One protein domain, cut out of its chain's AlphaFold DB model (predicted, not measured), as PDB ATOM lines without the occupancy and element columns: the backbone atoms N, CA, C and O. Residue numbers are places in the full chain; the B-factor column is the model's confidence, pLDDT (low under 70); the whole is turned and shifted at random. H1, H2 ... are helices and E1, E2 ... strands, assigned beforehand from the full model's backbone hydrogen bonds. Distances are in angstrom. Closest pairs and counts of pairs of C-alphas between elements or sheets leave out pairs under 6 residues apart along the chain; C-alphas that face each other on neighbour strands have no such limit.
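AT A GLANCE: This is residues 112 to 221 of the 606 residues of an uncharacterized protein of Haemonchus contortus (UniProt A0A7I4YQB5). Two sheets partly face to face form a small, loosely matched sandwich: a strongly twisted sheet of four strands, E1, E4, E5 and E8, and a smaller sheet of three, E3, E6 and E7, with their strands crossed. The two-stranded ribbon E2 and E9 lies at one end, and the short helix H1 only grazes the larger sheet. The printed part has 110 residues with one named helix and nine named strands, in the order H1 and then E1 to E9; the three sheets are antiparallel, ordered E1 E4 E5 E8, E3 E6 E7 and E2 E9. The class is mostly strand, though under half of the residues, 47, are in named elements. The whole is compact, with a radius of gyration of the C-alphas of 13.8 A and spans of 39 by 30 by 22 A.

HOW THE PARTS SIT: In the larger sheet, E4, residues 156 to 163, and E5, residues 179 to 184, are inner strands and form a hairpin; N 159 and O 181 are 2.9 A apart. On the edge strand E1, residues 118 to 122, N 121 is 2.9 A from O 160 of E4. On the other edge strand, E8, residues 212 to 215, O 213 is 2.9 A from N 182 of E5. H1, residues 112 to 115, only grazes this sheet; it is too short for any O i to N i+4 pair, and its one O i to N i+3 pair is within hydrogen-bond range. The second sheet has E6, residues 190 to 195, between E3, residues 150 to 152, and E7, residues 201 to 205. N 151 and O 194 are 2.8 A apart, as are N 202 and O 193 in the hairpin E6 and E7. In the sandwich, two sheets face to face, the facing parts are 9.3 A centre to centre, with strands at 58 degrees; the closest C-alphas of E5 and E6, Ala 184 and Leu 191, are 6.2 A apart. In the third sheet, of E2, residues 136 to 138, and E9, residues 219 to 221, N 137 and O 220 are 3.0 A apart.

IN THESE COORDINATES: H1 begins with C-alpha 112 at (6.622, 20.267, 209.217). E4, the longest strand, measures 21.3 A from C-alpha 156 at (10.644, 6.780, 201.218); E5 and E6 each measure 16.5 A. E9 ends with C-alpha 221 at (-11.044, -4.734, 195.577).

THE WHOLE: The two C-alphas farthest apart, Ala 130 and Ala 170, are 39.1 A apart. The long links are E1 to E2, E2 to E3 and E4 to E5. The printed part has no cut. Its mean pLDDT is 76.9, with 31 residues under 70, among them 125 to 135, 143 to 149 and 166 to 173.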
ATOM      1  N   GLN A 112       6.813  19.320 208.118       74.56
ATOM      2  CA  GLN A 112       6.622  20.267 209.217       74.56
ATOM      3  C   GLN A 112       5.312  21.064 209.075       74.56
ATOM      4  O   GLN A 112       4.590  21.208 210.059       74.56
ATOM      5  N   ASP A 113       4.962  21.521 207.866       71.44
ATOM      6  CA  ASP A 113       3.680  22.207 207.617       71.44
ATOM      7  C   ASP A 113       2.493  21.263 207.853       71.44
ATOM      8  O   ASP A 113       1.478  21.654 208.429       71.44
ATOM      9  N   LEU A 114       2.623  19.993 207.446       77.62
ATOM     10  CA  LEU A 114       1.611  18.966 207.709       77.62
ATOM     11  C   LEU A 114       1.471  18.670 209.201       77.62
ATOM     12  O   LEU A 114       0.343  18.535 209.664       77.62
ATOM     13  N   ALA A 115       2.566  18.647 209.968       81.81
ATOM     14  CA  ALA A 115       2.518  18.486 211.424       81.81
ATOM     15  C   ALA A 115       1.787  19.640 212.142       81.81
ATOM     16  O   ALA A 115       1.309  19.457 213.259       81.81
ATOM     17  N   GLY A 116       1.669  20.815 211.510       78.44
ATOM     18  CA  GLY A 116       0.836  21.921 211.992       78.44
ATOM     19  C   GLY A 116      -0.666  21.749 211.726       78.44
ATOM     20  O   GLY A 116      -1.471  22.471 212.317       78.44
ATOM     21  N   HIS A 117      -1.060  20.810 210.855       81.94
ATOM     22  CA  HIS A 117      -2.446  20.639 210.408       81.94
ATOM     23  C   HIS A 117      -3.036  19.224 210.568       81.94
ATOM     24  O   HIS A 117      -4.262  19.072 210.536       81.94
ATOM     25  N   SER A 118      -2.203  18.192 210.698       89.31
ATOM     26  CA  SER A 118      -2.571  16.774 210.787       89.31
ATOM     27  C   SER A 118      -1.668  16.028 211.772       89.31
ATOM     28  O   SER A 118      -0.474  16.298 211.865       89.31
ATOM     29  N   THR A 119      -2.217  15.037 212.476       91.50
ATOM     30  CA  THR A 119      -1.430  14.157 213.350       91.50
ATOM     31  C   THR A 119      -0.650  13.166 212.492       91.50
ATOM     32  O   THR A 119      -1.247  12.412 211.731       91.50
ATOM     33  N   LEU A 120       0.684  13.167 212.583       89.88
ATOM     34  CA  LEU A 120       1.553  12.324 211.752       89.88
ATOM     35  C   LEU A 120       2.105  11.137 212.551       89.88
ATOM     36  O   LEU A 120       2.872  11.322 213.495       89.88
ATOM     37  N   VAL A 121       1.758   9.915 212.142       90.06
ATOM     38  CA  VAL A 121       2.218   8.666 212.772       90.06
ATOM     39  C   VAL A 121       3.131   7.898 211.800       90.06
ATOM     40  O   VAL A 121       2.645   7.417 210.773       90.06
ATOM     41  N   PRO A 122       4.444   7.769 212.077       88.12
ATOM     42  CA  PRO A 122       5.397   7.114 211.174       88.12
ATOM     43  C   PRO A 122       5.224   5.587 211.117       88.12
ATOM     44  O   PRO A 122       5.206   4.900 212.139       88.12
ATOM     45  N   LEU A 123       5.166   5.033 209.905       83.75
ATOM     46  CA  LEU A 123       4.950   3.606 209.645       83.75
ATOM     47  C   LEU A 123       6.270   2.817 209.547       83.75
ATOM     48  O   LEU A 123       6.678   2.385 208.463       83.75
ATOM     49  N   MET A 124       6.910   2.604 210.700       71.25
ATOM     50  CA  MET A 124       8.288   2.093 210.842       71.25
ATOM     51  C   MET A 124       8.595   0.723 210.206       71.25
ATOM     52  O   MET A 124       9.751   0.455 209.895       71.25
ATOM     53  N   ALA A 125       7.604  -0.153 210.012       66.44
ATOM     54  CA  ALA A 125       7.804  -1.483 209.431       66.44
ATOM     55  C   ALA A 125       6.820  -1.739 208.283       66.44
ATOM     56  O   ALA A 125       5.635  -1.430 208.404       66.44
ATOM     57  N   ASN A 126       7.296  -2.316 207.177       65.88
ATOM     58  CA  ASN A 126       6.424  -2.834 206.121       65.88
ATOM     59  C   ASN A 126       5.698  -4.098 206.609       65.88
ATOM     60  O   ASN A 126       6.305  -4.945 207.265       65.88
ATOM     61  N   ALA A 127       4.414  -4.237 206.269       61.84
ATOM     62  CA  ALA A 127       3.663  -5.454 206.557       61.84
ATOM     63  C   ALA A 127       4.252  -6.629 205.759       61.84
ATOM     64  O   ALA A 127       4.528  -6.508 204.562       61.84
ATOM     65  N   VAL A 128       4.442  -7.775 206.413       61.12
ATOM     66  CA  VAL A 128       4.956  -8.987 205.763       61.12
ATOM     67  C   VAL A 128       3.818  -9.601 204.942       61.12
ATOM     68  O   VAL A 128       2.932 -10.244 205.503       61.12
ATOM     69  N   CYS A 129       3.802  -9.364 203.624       62.66
ATOM     70  CA  CYS A 129       2.684  -9.746 202.754       62.66
ATOM     71  C   CYS A 129       2.374 -11.255 202.786       62.66
ATOM     72  O   CYS A 129       3.004 -12.057 202.095       62.66
ATOM     73  N   ALA A 130       1.313 -11.616 203.505       60.62
ATOM     74  CA  ALA A 130       0.524 -12.818 203.252       60.62
ATOM     75  C   ALA A 130      -0.536 -12.543 202.159       60.62
ATOM     76  O   ALA A 130      -0.639 -11.429 201.636       60.62
ATOM     77  N   LYS A 131      -1.369 -13.542 201.822       63.88
ATOM     78  CA  LYS A 131      -2.611 -13.293 201.063       63.88
ATOM     79  C   LYS A 131      -3.485 -12.314 201.875       63.88
ATOM     80  O   LYS A 131      -3.663 -12.567 203.068       63.88
ATOM     81  N   PRO A 132      -4.045 -11.243 201.278       64.62
ATOM     82  CA  PRO A 132      -4.942 -10.344 202.000       64.62
ATOM     83  C   PRO A 132      -6.149 -11.119 202.546       64.62
ATOM     84  O   PRO A 132      -6.762 -11.922 201.840       64.62
ATOM     85  N   THR A 133      -6.468 -10.889 203.818       63.19
ATOM     86  CA  THR A 133      -7.543 -11.573 204.560       63.19
ATOM     87  C   THR A 133      -8.938 -11.039 204.235       63.19
ATOM     88  O   THR A 133      -9.930 -11.702 204.527       63.19
ATOM     89  N   VAL A 134      -9.020  -9.860 203.613       68.62
ATOM     90  CA  VAL A 134     -10.261  -9.180 203.224       68.62
ATOM     91  C   VAL A 134     -10.307  -8.938 201.716       68.62
ATOM     92  O   VAL A 134      -9.291  -8.666 201.078       68.62
ATOM     93  N   ALA A 135     -11.508  -9.018 201.138       69.25
ATOM     94  CA  ALA A 135     -11.731  -8.866 199.696       69.25
ATOM     95  C   ALA A 135     -11.622  -7.412 199.189       69.25
ATOM     96  O   ALA A 135     -11.660  -7.175 197.983       69.25
ATOM     97  N   SER A 136     -11.503  -6.423 200.074       73.12
ATOM     98  CA  SER A 136     -11.305  -5.014 199.720       73.12
ATOM     99  C   SER A 136     -10.617  -4.261 200.848       73.12
ATOM    100  O   SER A 136     -10.870  -4.575 202.009       73.12
ATOM    101  N   PHE A 137      -9.803  -3.266 200.499       74.06
ATOM    102  CA  PHE A 137      -9.101  -2.406 201.451       74.06
ATOM    103  C   PHE A 137      -8.765  -1.027 200.852       74.06
ATOM    104  O   PHE A 137      -8.726  -0.855 199.631       74.06
ATOM    105  N   SER A 138      -8.522  -0.040 201.710       80.06
ATOM    106  CA  SER A 138      -8.328   1.380 201.393       80.06
ATOM    107  C   SER A 138      -7.111   1.975 202.109       80.06
ATOM    108  O   SER A 138      -6.625   1.428 203.093       80.06
ATOM    109  N   CYS A 139      -6.617   3.126 201.644       73.38
ATOM    110  CA  CYS A 139      -5.680   3.966 202.395       73.38
ATOM    111  C   CYS A 139      -6.310   4.686 203.606       73.38
ATOM    112  O   CYS A 139      -5.614   5.423 204.298       73.38
ATOM    113  N   ARG A 140      -7.608   4.469 203.863       75.31
ATOM    114  CA  ARG A 140      -8.326   4.930 205.062       75.31
ATOM    115  C   ARG A 140      -8.417   3.874 206.177       75.31
ATOM    116  O   ARG A 140      -8.811   4.217 207.290       75.31
ATOM    117  N   ASP A 141      -8.065   2.619 205.887       74.81
ATOM    118  CA  ASP A 141      -8.109   1.508 206.848       74.81
ATOM    119  C   ASP A 141      -6.930   1.566 207.847       74.81
ATOM    120  O   ASP A 141      -6.044   2.420 207.762       74.81
ATOM    121  N   GLU A 142      -6.904   0.665 208.832       72.12
ATOM    122  CA  GLU A 142      -5.866   0.669 209.870       72.12
ATOM    123  C   GLU A 142      -4.547   0.031 209.406       72.12
ATOM    124  O   GLU A 142      -4.458  -1.172 209.167       72.12
ATOM    125  N   PHE A 143      -3.481   0.833 209.359       69.31
ATOM    126  CA  PHE A 143      -2.124   0.397 209.013       69.31
ATOM    127  C   PHE A 143      -1.389  -0.245 210.202       69.31
ATOM    128  O   PHE A 143      -0.368   0.251 210.677       69.31
ATOM    129  N   GLY A 144      -1.910  -1.371 210.690       61.06
ATOM    130  CA  GLY A 144      -1.214  -2.207 211.669       61.06
ATOM    131  C   GLY A 144      -0.053  -3.002 211.054       61.06
ATOM    132  O   GLY A 144      -0.075  -3.352 209.876       61.06
ATOM    133  N   GLN A 145       0.926  -3.398 211.876       57.06
ATOM    134  CA  GLN A 145       2.037  -4.288 211.480       57.06
ATOM    135  C   GLN A 145       1.562  -5.636 210.887       57.06
ATOM    136  O   GLN A 145       2.278  -6.265 210.109       57.06
ATOM    137  N   TYR A 146       0.339  -6.049 211.234       56.97
ATOM    138  CA  TYR A 146      -0.328  -7.276 210.785       56.97
ATOM    139  C   TYR A 146      -1.449  -7.025 209.752       56.97
ATOM    140  O   TYR A 146      -2.117  -7.965 209.325       56.97
ATOM    141  N   ALA A 147      -1.674  -5.772 209.339       60.47
ATOM    142  CA  ALA A 147      -2.687  -5.401 208.352       60.47
ATOM    143  C   ALA A 147      -2.111  -5.519 206.929       60.47
ATOM    144  O   ALA A 147      -1.661  -4.544 206.328       60.47
ATOM    145  N   CYS A 148      -2.092  -6.742 206.392       59.62
ATOM    146  CA  CYS A 148      -1.430  -7.107 205.128       59.62
ATOM    147  C   CYS A 148      -2.168  -6.629 203.854       59.62
ATOM    148  O   CYS A 148      -2.447  -7.421 202.954       59.62
ATOM    149  N   ALA A 149      -2.497  -5.337 203.789       65.88
ATOM    150  CA  ALA A 149      -3.180  -4.678 202.677       65.88
ATOM    151  C   ALA A 149      -2.191  -4.048 201.675       65.88
ATOM    152  O   ALA A 149      -2.148  -4.442 200.507       65.88
ATOM    153  N   TRP A 150      -1.364  -3.104 202.142       78.00
ATOM    154  CA  TRP A 150      -0.442  -2.323 201.309       78.00
ATOM    155  C   TRP A 150       1.026  -2.495 201.727       78.00
ATOM    156  O   TRP A 150       1.396  -2.272 202.881       78.00
ATOM    157  N   GLN A 151       1.875  -2.804 200.752       80.94
ATOM    158  CA  GLN A 151       3.328  -2.699 200.811       80.94
ATOM    159  C   GLN A 151       3.770  -1.320 200.289       80.94
ATOM    160  O   GLN A 151       3.154  -0.755 199.385       80.94
ATOM    161  N   ARG A 152       4.845  -0.770 200.867       85.50
ATOM    162  CA  ARG A 152       5.377   0.565 200.546       85.50
ATOM    163  C   ARG A 152       6.821   0.489 200.053       85.50
ATOM    164  O   ARG A 152       7.580  -0.384 200.480       85.50
ATOM    165  N   SER A 153       7.207   1.418 199.182       81.88
ATOM    166  CA  SER A 153       8.551   1.494 198.596       81.88
ATOM    167  C   SER A 153       9.658   1.693 199.635       81.88
ATOM    168  O   SER A 153       9.698   2.717 200.319       81.88
ATOM    169  N   TYR A 154      10.615   0.761 199.677       70.94
ATOM    170  CA  TYR A 154      11.914   0.978 200.314       70.94
ATOM    171  C   TYR A 154      12.637   2.107 199.562       70.94
ATOM    172  O   TYR A 154      12.955   1.944 198.386       70.94
ATOM    173  N   GLY A 155      12.821   3.258 200.215       72.06
ATOM    174  CA  GLY A 155      13.275   4.500 199.570       72.06
ATOM    175  C   GLY A 155      12.399   5.734 199.838       72.06
ATOM    176  O   GLY A 155      12.661   6.797 199.286       72.06
ATOM    177  N   GLY A 156      11.376   5.628 200.689       82.94
ATOM    178  CA  GLY A 156      10.644   6.780 201.218       82.94
ATOM    179  C   GLY A 156      10.197   6.555 202.658       82.94
ATOM    180  O   GLY A 156       9.941   5.413 203.052       82.94
ATOM    181  N   ASP A 157      10.085   7.635 203.430       89.12
ATOM    182  CA  ASP A 157       9.350   7.605 204.697       89.12
ATOM    183  C   ASP A 157       7.850   7.607 204.392       89.12
ATOM    184  O   ASP A 157       7.396   8.213 203.421       89.12
ATOM    185  N   TRP A 158       7.069   6.945 205.243       89.56
ATOM    186  CA  TRP A 158       5.617   6.921 205.121       89.56
ATOM    187  C   TRP A 158       4.961   7.142 206.474       89.56
ATOM    188  O   TRP A 158       5.371   6.548 207.475       89.56
ATOM    189  N   TYR A 159       3.908   7.947 206.479       90.44
ATOM    190  CA  TYR A 159       3.125   8.281 207.660       90.44
ATOM    191  C   TYR A 159       1.647   8.010 207.389       90.44
ATOM    192  O   TYR A 159       1.161   8.221 206.274       90.44
ATOM    193  N   VAL A 160       0.925   7.588 208.424       89.94
ATOM    194  CA  VAL A 160      -0.521   7.815 208.495       89.94
ATOM    195  C   VAL A 160      -0.718   9.238 208.994       89.94
ATOM    196  O   VAL A 160      -0.085   9.635 209.973       89.94
ATOM    197  N   ALA A 161      -1.583   9.990 208.327       90.06
ATOM    198  CA  ALA A 161      -1.976  11.325 208.734       90.06
ATOM    199  C   ALA A 161      -3.480  11.387 209.006       90.06
ATOM    200  O   ALA A 161      -4.266  10.793 208.270       90.06
ATOM    201  N   GLU A 162      -3.894  12.121 210.038       90.69
ATOM    202  CA  GLU A 162      -5.311  12.399 210.296       90.69
ATOM    203  C   GLU A 162      -5.514  13.908 210.542       90.69
ATOM    204  O   GLU A 162      -4.811  14.492 211.375       90.69
ATOM    205  N   PRO A 163      -6.398  14.590 209.789       88.38
ATOM    206  CA  PRO A 163      -6.475  16.048 209.814       88.38
ATOM    207  C   PRO A 163      -7.177  16.562 211.077       88.38
ATOM    208  O   PRO A 163      -8.309  16.182 211.365       88.38
ATOM    209  N   HIS A 164      -6.522  17.471 211.807       84.75
ATOM    210  CA  HIS A 164      -7.061  18.081 213.035       84.75
ATOM    211  C   HIS A 164      -7.359  19.583 212.891       84.75
ATOM    212  O   HIS A 164      -7.818  20.222 213.836       84.75
ATOM    213  N   SER A 165      -7.067  20.181 211.734       75.94
ATOM    214  CA  SER A 165      -7.417  21.569 211.416       75.94
ATOM    215  C   SER A 165      -7.627  21.745 209.906       75.94
ATOM    216  O   SER A 165      -7.220  20.870 209.135       75.94
ATOM    217  N   PRO A 166      -8.235  22.857 209.448       68.62
ATOM    218  CA  PRO A 166      -8.420  23.114 208.023       68.62
ATOM    219  C   PRO A 166      -7.080  23.243 207.283       68.62
ATOM    220  O   PRO A 166      -6.418  24.280 207.344       68.62
ATOM    221  N   MET A 167      -6.696  22.203 206.540       67.62
ATOM    222  CA  MET A 167      -5.614  22.290 205.558       67.62
ATOM    223  C   MET A 167      -6.068  23.235 204.433       67.62
ATOM    224  O   MET A 167      -7.034  22.897 203.745       67.62
ATOM    225  N   PRO A 168      -5.441  24.406 204.203       62.19
ATOM    226  CA  PRO A 168      -6.110  25.469 203.443       62.19
ATOM    227  C   PRO A 168      -5.944  25.325 201.911       62.19
ATOM    228  O   PRO A 168      -5.405  26.211 201.252       62.19
ATOM    229  N   PHE A 169      -6.261  24.156 201.345       64.12
ATOM    230  CA  PHE A 169      -6.303  23.887 199.893       64.12
ATOM    231  C   PHE A 169      -7.468  24.629 199.198       64.12
ATOM    232  O   PHE A 169      -8.200  25.377 199.850       64.12
ATOM    233  N   ALA A 170      -7.694  24.399 197.895       53.03
ATOM    234  CA  ALA A 170      -9.009  24.687 197.327       53.03
ATOM    235  C   ALA A 170     -10.094  23.769 197.937       53.03
ATOM    236  O   ALA A 170      -9.794  22.647 198.364       53.03
ATOM    237  N   PRO A 171     -11.365  24.210 197.989       51.66
ATOM    238  CA  PRO A 171     -12.472  23.378 198.443       51.66
ATOM    239  C   PRO A 171     -12.549  22.068 197.648       51.66
ATOM    240  O   PRO A 171     -12.614  22.080 196.423       51.66
ATOM    241  N   GLY A 172     -12.538  20.934 198.355       59.84
ATOM    242  CA  GLY A 172     -12.564  19.595 197.753       59.84
ATOM    243  C   GLY A 172     -11.198  18.993 197.392       59.84
ATOM    244  O   GLY A 172     -11.149  17.807 197.090       59.84
ATOM    245  N   GLU A 173     -10.094  19.746 197.467       63.78
ATOM    246  CA  GLU A 173      -8.730  19.216 197.247       63.78
ATOM    247  C   GLU A 173      -8.063  18.678 198.532       63.78
ATOM    248  O   GLU A 173      -7.061  17.968 198.459       63.78
ATOM    249  N   ALA A 174      -8.583  19.024 199.714       75.75
ATOM    250  CA  ALA A 174      -8.023  18.614 201.004       75.75
ATOM    251  C   ALA A 174      -8.492  17.205 201.430       75.75
ATOM    252  O   ALA A 174      -9.703  16.964 201.421       75.75
ATOM    253  N   PRO A 175      -7.596  16.316 201.910       80.69
ATOM    254  CA  PRO A 175      -7.993  15.081 202.589       80.69
ATOM    255  C   PRO A 175      -8.922  15.344 203.785       80.69
ATOM    256  O   PRO A 175      -8.654  16.214 204.616       80.69
ATOM    257  N   ILE A 176     -10.023  14.590 203.867       76.12
ATOM    258  CA  ILE A 176     -11.129  14.830 204.825       76.12
ATOM    259  C   ILE A 176     -11.087  13.844 206.007       76.12
ATOM    260  O   ILE A 176     -11.691  14.071 207.056       76.12
ATOM    261  N   ARG A 177     -10.388  12.719 205.843       84.12
ATOM    262  CA  ARG A 177     -10.244  11.638 206.830       84.12
ATOM    263  C   ARG A 177      -8.784  11.195 206.886       84.12
ATOM    264  O   ARG A 177      -7.943  11.809 206.243       84.12
ATOM    265  N   ARG A 178      -8.498  10.131 207.640       86.31
ATOM    266  CA  ARG A 178      -7.210   9.424 207.646       86.31
ATOM    267  C   ARG A 178      -6.688   9.197 206.221       86.31
ATOM    268  O   ARG A 178      -7.413   8.651 205.397       86.31
ATOM    269  N   TYR A 179      -5.448   9.596 205.960       89.44
ATOM    270  CA  TYR A 179      -4.791   9.529 204.654       89.44
ATOM    271  C   TYR A 179      -3.332   9.072 204.794       89.44
ATOM    272  O   TYR A 179      -2.776   9.052 205.896       89.44
ATOM    273  N   LEU A 180      -2.700   8.684 203.684       89.19
ATOM    274  CA  LEU A 180      -1.270   8.374 203.646       89.19
ATOM    275  C   LEU A 180      -0.452   9.588 203.198       89.19
ATOM    276  O   LEU A 180      -0.837  10.316 202.282       89.19
ATOM    277  N   VAL A 181       0.727   9.734 203.798       91.00
ATOM    278  CA  VAL A 181       1.766  10.685 203.387       91.00
ATOM    279  C   VAL A 181       3.013   9.892 203.023       91.00
ATOM    280  O   VAL A 181       3.560   9.189 203.874       91.00
ATOM    281  N   GLY A 182       3.461   9.996 201.774       90.31
ATOM    282  CA  GLY A 182       4.755   9.483 201.328       90.31
ATOM    283  C   GLY A 182       5.752  10.628 201.186       90.31
ATOM    284  O   GLY A 182       5.442  11.622 200.534       90.31
ATOM    285  N   VAL A 183       6.938  10.491 201.777       89.94
ATOM    286  CA  VAL A 183       8.039  11.458 201.665       89.94
ATOM    287  C   VAL A 183       9.217  10.767 200.991       89.94
ATOM    288  O   VAL A 183       9.742   9.775 201.505       89.94
ATOM    289  N   ALA A 184       9.617  11.252 199.820       86.19
ATOM    290  CA  ALA A 184      10.686  10.638 199.039       86.19
ATOM    291  C   ALA A 184      12.060  10.834 199.707       86.19
ATOM    292  O   ALA A 184      12.350  11.898 200.255       86.19
ATOM    293  N   LYS A 185      12.907   9.794 199.666       81.81
ATOM    294  CA  LYS A 185      14.251   9.786 200.263       81.81
ATOM    295  C   LYS A 185      15.307   9.182 199.335       81.81
ATOM    296  O   LYS A 185      15.002   8.456 198.389       81.81
ATOM    297  N   GLY A 186      16.574   9.448 199.648       67.31
ATOM    298  CA  GLY A 186      17.745   8.793 199.060       67.31
ATOM    299  C   GLY A 186      17.922   9.033 197.560       67.31
ATOM    300  O   GLY A 186      18.638   8.277 196.909       67.31
ATOM    301  N   GLY A 187      17.246  10.037 196.990       65.69
ATOM    302  CA  GLY A 187      17.272  10.311 195.550       65.69
ATOM    303  C   GLY A 187      16.670   9.209 194.663       65.69
ATOM    304  O   GLY A 187      16.946   9.189 193.465       65.69
ATOM    305  N   HIS A 188      15.848   8.297 195.201       67.31
ATOM    306  CA  HIS A 188      15.320   7.146 194.447       67.31
ATOM    307  C   HIS A 188      14.341   7.502 193.306       67.31
ATOM    308  O   HIS A 188      13.999   6.632 192.505       67.31
ATOM    309  N   GLY A 189      13.873   8.753 193.209       73.31
ATOM    310  CA  GLY A 189      13.080   9.265 192.079       73.31
ATOM    311  C   GLY A 189      11.627   8.769 191.990       73.31
ATOM    312  O   GLY A 189      10.869   9.245 191.136       73.31
ATOM    313  N   VAL A 190      11.242   7.803 192.834       82.38
ATOM    314  CA  VAL A 190       9.948   7.108 192.807       82.38
ATOM    315  C   VAL A 190       9.465   6.779 194.224       82.38
ATOM    316  O   VAL A 190      10.179   6.136 194.990       82.38
ATOM    317  N   LEU A 191       8.214   7.130 194.530       86.25
ATOM    318  CA  LEU A 191       7.434   6.556 195.635       86.25
ATOM    319  C   LEU A 191       6.441   5.534 195.067       86.25
ATOM    320  O   LEU A 191       5.854   5.764 194.008       86.25
ATOM    321  N   GLN A 192       6.229   4.404 195.745       86.75
ATOM    322  CA  GLN A 192       5.348   3.340 195.250       86.75
ATOM    323  C   GLN A 192       4.540   2.672 196.373       86.75
ATOM    324  O   GLN A 192       5.065   2.384 197.451       86.75
ATOM    325  N   LEU A 193       3.259   2.425 196.080       86.62
ATOM    326  CA  LEU A 193       2.305   1.673 196.895       86.62
ATOM    327  C   LEU A 193       1.852   0.430 196.130       86.62
ATOM    328  O   LEU A 193       1.303   0.542 195.035       86.62
ATOM    329  N   ASP A 194       2.031  -0.744 196.725       82.94
ATOM    330  CA  ASP A 194       1.647  -2.024 196.136       82.94
ATOM    331  C   ASP A 194       0.604  -2.723 197.006       82.94
ATOM    332  O   ASP A 194       0.751  -2.839 198.217       82.94
ATOM    333  N   THR A 195      -0.450  -3.244 196.391       79.00
ATOM    334  CA  THR A 195      -1.381  -4.170 197.060       79.00
ATOM    335  C   THR A 195      -0.680  -5.503 197.334       79.00
ATOM    336  O   THR A 195      -0.094  -6.057 196.409       79.00
ATOM    337  N   CYS A 196      -0.753  -6.086 198.537       72.88
ATOM    338  CA  CYS A 196      -0.272  -7.464 198.738       72.88
ATOM    339  C   CYS A 196      -1.122  -8.444 197.887       72.88
ATOM    340  O   CYS A 196      -2.352  -8.340 197.910       72.88
ATOM    341  N   PRO A 197      -0.547  -9.421 197.144       65.69
ATOM    342  CA  PRO A 197       0.866  -9.809 197.037       65.69
ATOM    343  C   PRO A 197       1.541  -9.325 195.726       65.69
ATOM    344  O   PRO A 197       2.125 -10.116 194.991       65.69
ATOM    345  N   GLY A 198       1.416  -8.040 195.387       62.44
ATOM    346  CA  GLY A 198       2.032  -7.386 194.221       62.44
ATOM    347  C   GLY A 198       1.144  -7.243 192.973       62.44
ATOM    348  O   GLY A 198       1.672  -7.125 191.871       62.44
ATOM    349  N   LYS A 199      -0.193  -7.297 193.097       70.50
ATOM    350  CA  LYS A 199      -1.110  -7.384 191.931       70.50
ATOM    351  C   LYS A 199      -1.492  -6.047 191.287       70.50
ATOM    352  O   LYS A 199      -1.723  -5.992 190.084       70.50
ATOM    353  N   ILE A 200      -1.595  -4.994 192.087       78.06
ATOM    354  CA  ILE A 200      -1.866  -3.609 191.680       78.06
ATOM    355  C   ILE A 200      -0.784  -2.743 192.321       78.06
ATOM    356  O   ILE A 200      -0.530  -2.890 193.519       78.06
ATOM    357  N   SER A 201      -0.180  -1.862 191.524       83.56
ATOM    358  CA  SER A 201       0.927  -0.980 191.899       83.56
ATOM    359  C   SER A 201       0.605   0.455 191.483       83.56
ATOM    360  O   SER A 201       0.234   0.693 190.333       83.56
ATOM    361  N   VAL A 202       0.747   1.405 192.405       87.56
ATOM    362  CA  VAL A 202       0.605   2.846 192.169       87.56
ATOM    363  C   VAL A 202       1.978   3.478 192.352       87.56
ATOM    364  O   VAL A 202       2.591   3.320 193.407       87.56
ATOM    365  N   LYS A 203       2.479   4.172 191.324       88.69
ATOM    366  CA  LYS A 203       3.831   4.749 191.307       88.69
ATOM    367  C   LYS A 203       3.777   6.249 191.057       88.69
ATOM    368  O   LYS A 203       3.245   6.685 190.040       88.69
ATOM    369  N   PHE A 204       4.384   7.010 191.956       87.94
ATOM    370  CA  PHE A 204       4.590   8.446 191.844       87.94
ATOM    371  C   PHE A 204       6.042   8.660 191.415       87.94
ATOM    372  O   PHE A 204       6.965   8.442 192.198       87.94
ATOM    373  N   THR A 205       6.248   8.983 190.141       83.62
ATOM    374  CA  THR A 205       7.571   9.165 189.527       83.62
ATOM    375  C   THR A 205       7.950  10.644 189.461       83.62
ATOM    376  O   THR A 205       7.080  11.510 189.537       83.62
ATOM    377  N   ASN A 206       9.245  10.931 189.283       80.44
ATOM    378  CA  ASN A 206       9.783  12.297 189.269       80.44
ATOM    379  C   ASN A 206       9.532  13.029 190.607       80.44
ATOM    380  O   ASN A 206       9.145  14.195 190.628       80.44
ATOM    381  N   VAL A 207       9.751  12.313 191.714       80.19
ATOM    382  CA  VAL A 207       9.782  12.862 193.078       80.19
ATOM    383  C   VAL A 207      11.230  13.011 193.554       80.19
ATOM    384  O   VAL A 207      12.045  12.100 193.397       80.19
ATOM    385  N   SER A 208      11.546  14.174 194.108       80.44
ATOM    386  CA  SER A 208      12.866  14.586 194.600       80.44
ATOM    387  C   SER A 208      13.041  14.228 196.077       80.44
ATOM    388  O   SER A 208      12.074  13.917 196.766       80.44
ATOM    389  N   ASP A 209      14.267  14.292 196.596       80.25
ATOM    390  CA  ASP A 209      14.515  14.099 198.030       80.25
ATOM    391  C   ASP A 209      13.751  15.155 198.855       80.25
ATOM    392  O   ASP A 209      13.901  16.354 198.624       80.25
ATOM    393  N   GLY A 210      12.889  14.709 199.774       76.50
ATOM    394  CA  GLY A 210      12.006  15.575 200.563       76.50
ATOM    395  C   GLY A 210      10.660  15.943 199.918       76.50
ATOM    396  O   GLY A 210       9.839  16.546 200.610       76.50
ATOM    397  N   ASP A 211      10.382  15.567 198.661       82.38
ATOM    398  CA  ASP A 211       9.055  15.784 198.059       82.38
ATOM    399  C   ASP A 211       7.980  14.959 198.786       82.38
ATOM    400  O   ASP A 211       8.176  13.780 199.105       82.38
ATOM    401  N   VAL A 212       6.819  15.584 199.015       85.38
ATOM    402  CA  VAL A 212       5.708  15.017 199.789       85.38
ATOM    403  C   VAL A 212       4.499  14.737 198.896       85.38
ATOM    404  O   VAL A 212       3.961  15.635 198.248       85.38
ATOM    405  N   VAL A 213       4.035  13.487 198.905       88.06
ATOM    406  CA  VAL A 213       2.847  13.013 198.186       88.06
ATOM    407  C   VAL A 213       1.754  12.657 199.189       88.06
ATOM    408  O   VAL A 213       1.967  11.825 200.073       88.06
ATOM    409  N   LEU A 214       0.570  13.253 199.029       88.88
ATOM    410  CA  LEU A 214      -0.624  12.890 199.796       88.88
ATOM    411  C   LEU A 214      -1.464  11.884 199.009       88.88
ATOM    412  O   LEU A 214      -1.690  12.068 197.813       88.88
ATOM    413  N   VAL A 215      -1.944  10.836 199.679       87.75
ATOM    414  CA  VAL A 215      -2.786   9.794 199.080       87.75
ATOM    415  C   VAL A 215      -4.010   9.562 199.965       87.75
ATOM    416  O   VAL A 215      -3.909   8.981 201.045       87.75
ATOM    417  N   ASP A 216      -5.169  10.009 199.482       84.19
ATOM    418  CA  ASP A 216      -6.490   9.779 200.077       84.19
ATOM    419  C   ASP A 216      -7.410   9.061 199.063       84.19
ATOM    420  O   ASP A 216      -7.124   9.037 197.866       84.19
ATOM    421  N   ASP A 217      -8.477   8.421 199.551       79.69
ATOM    422  CA  ASP A 217      -9.484   7.623 198.817       79.69
ATOM    423  C   ASP A 217      -8.981   6.498 197.877       79.69
ATOM    424  O   ASP A 217      -9.779   5.802 197.239       79.69
ATOM    425  N   LEU A 218      -7.675   6.209 197.850       83.12
ATOM    426  CA  LEU A 218      -7.134   5.031 197.172       83.12
ATOM    427  C   LEU A 218      -7.706   3.752 197.803       83.12
ATOM    428  O   LEU A 218      -7.640   3.538 199.016       83.12
ATOM    429  N   SER A 219      -8.256   2.867 196.973       83.19
ATOM    430  CA  SER A 219      -8.781   1.571 197.403       83.19
ATOM    431  C   SER A 219      -8.609   0.499 196.332       83.19
ATOM    432  O   SER A 219      -8.515   0.784 195.137       83.19
ATOM    433  N   ALA A 220      -8.542  -0.753 196.777       80.50
ATOM    434  CA  ALA A 220      -8.439  -1.935 195.938       80.50
ATOM    435  C   ALA A 220      -9.502  -2.959 196.349       80.50
ATOM    436  O   ALA A 220      -9.781  -3.148 197.535       80.50
ATOM    437  N   LYS A 221     -10.085  -3.648 195.364       80.94
ATOM    438  CA  LYS A 221     -11.044  -4.734 195.577       80.94
ATOM    439  C   LYS A 221     -10.657  -5.947 194.742       80.94
ATOM    440  O   LYS A 221     -10.409  -5.834 193.545       80.94
TER     441      LYS A 221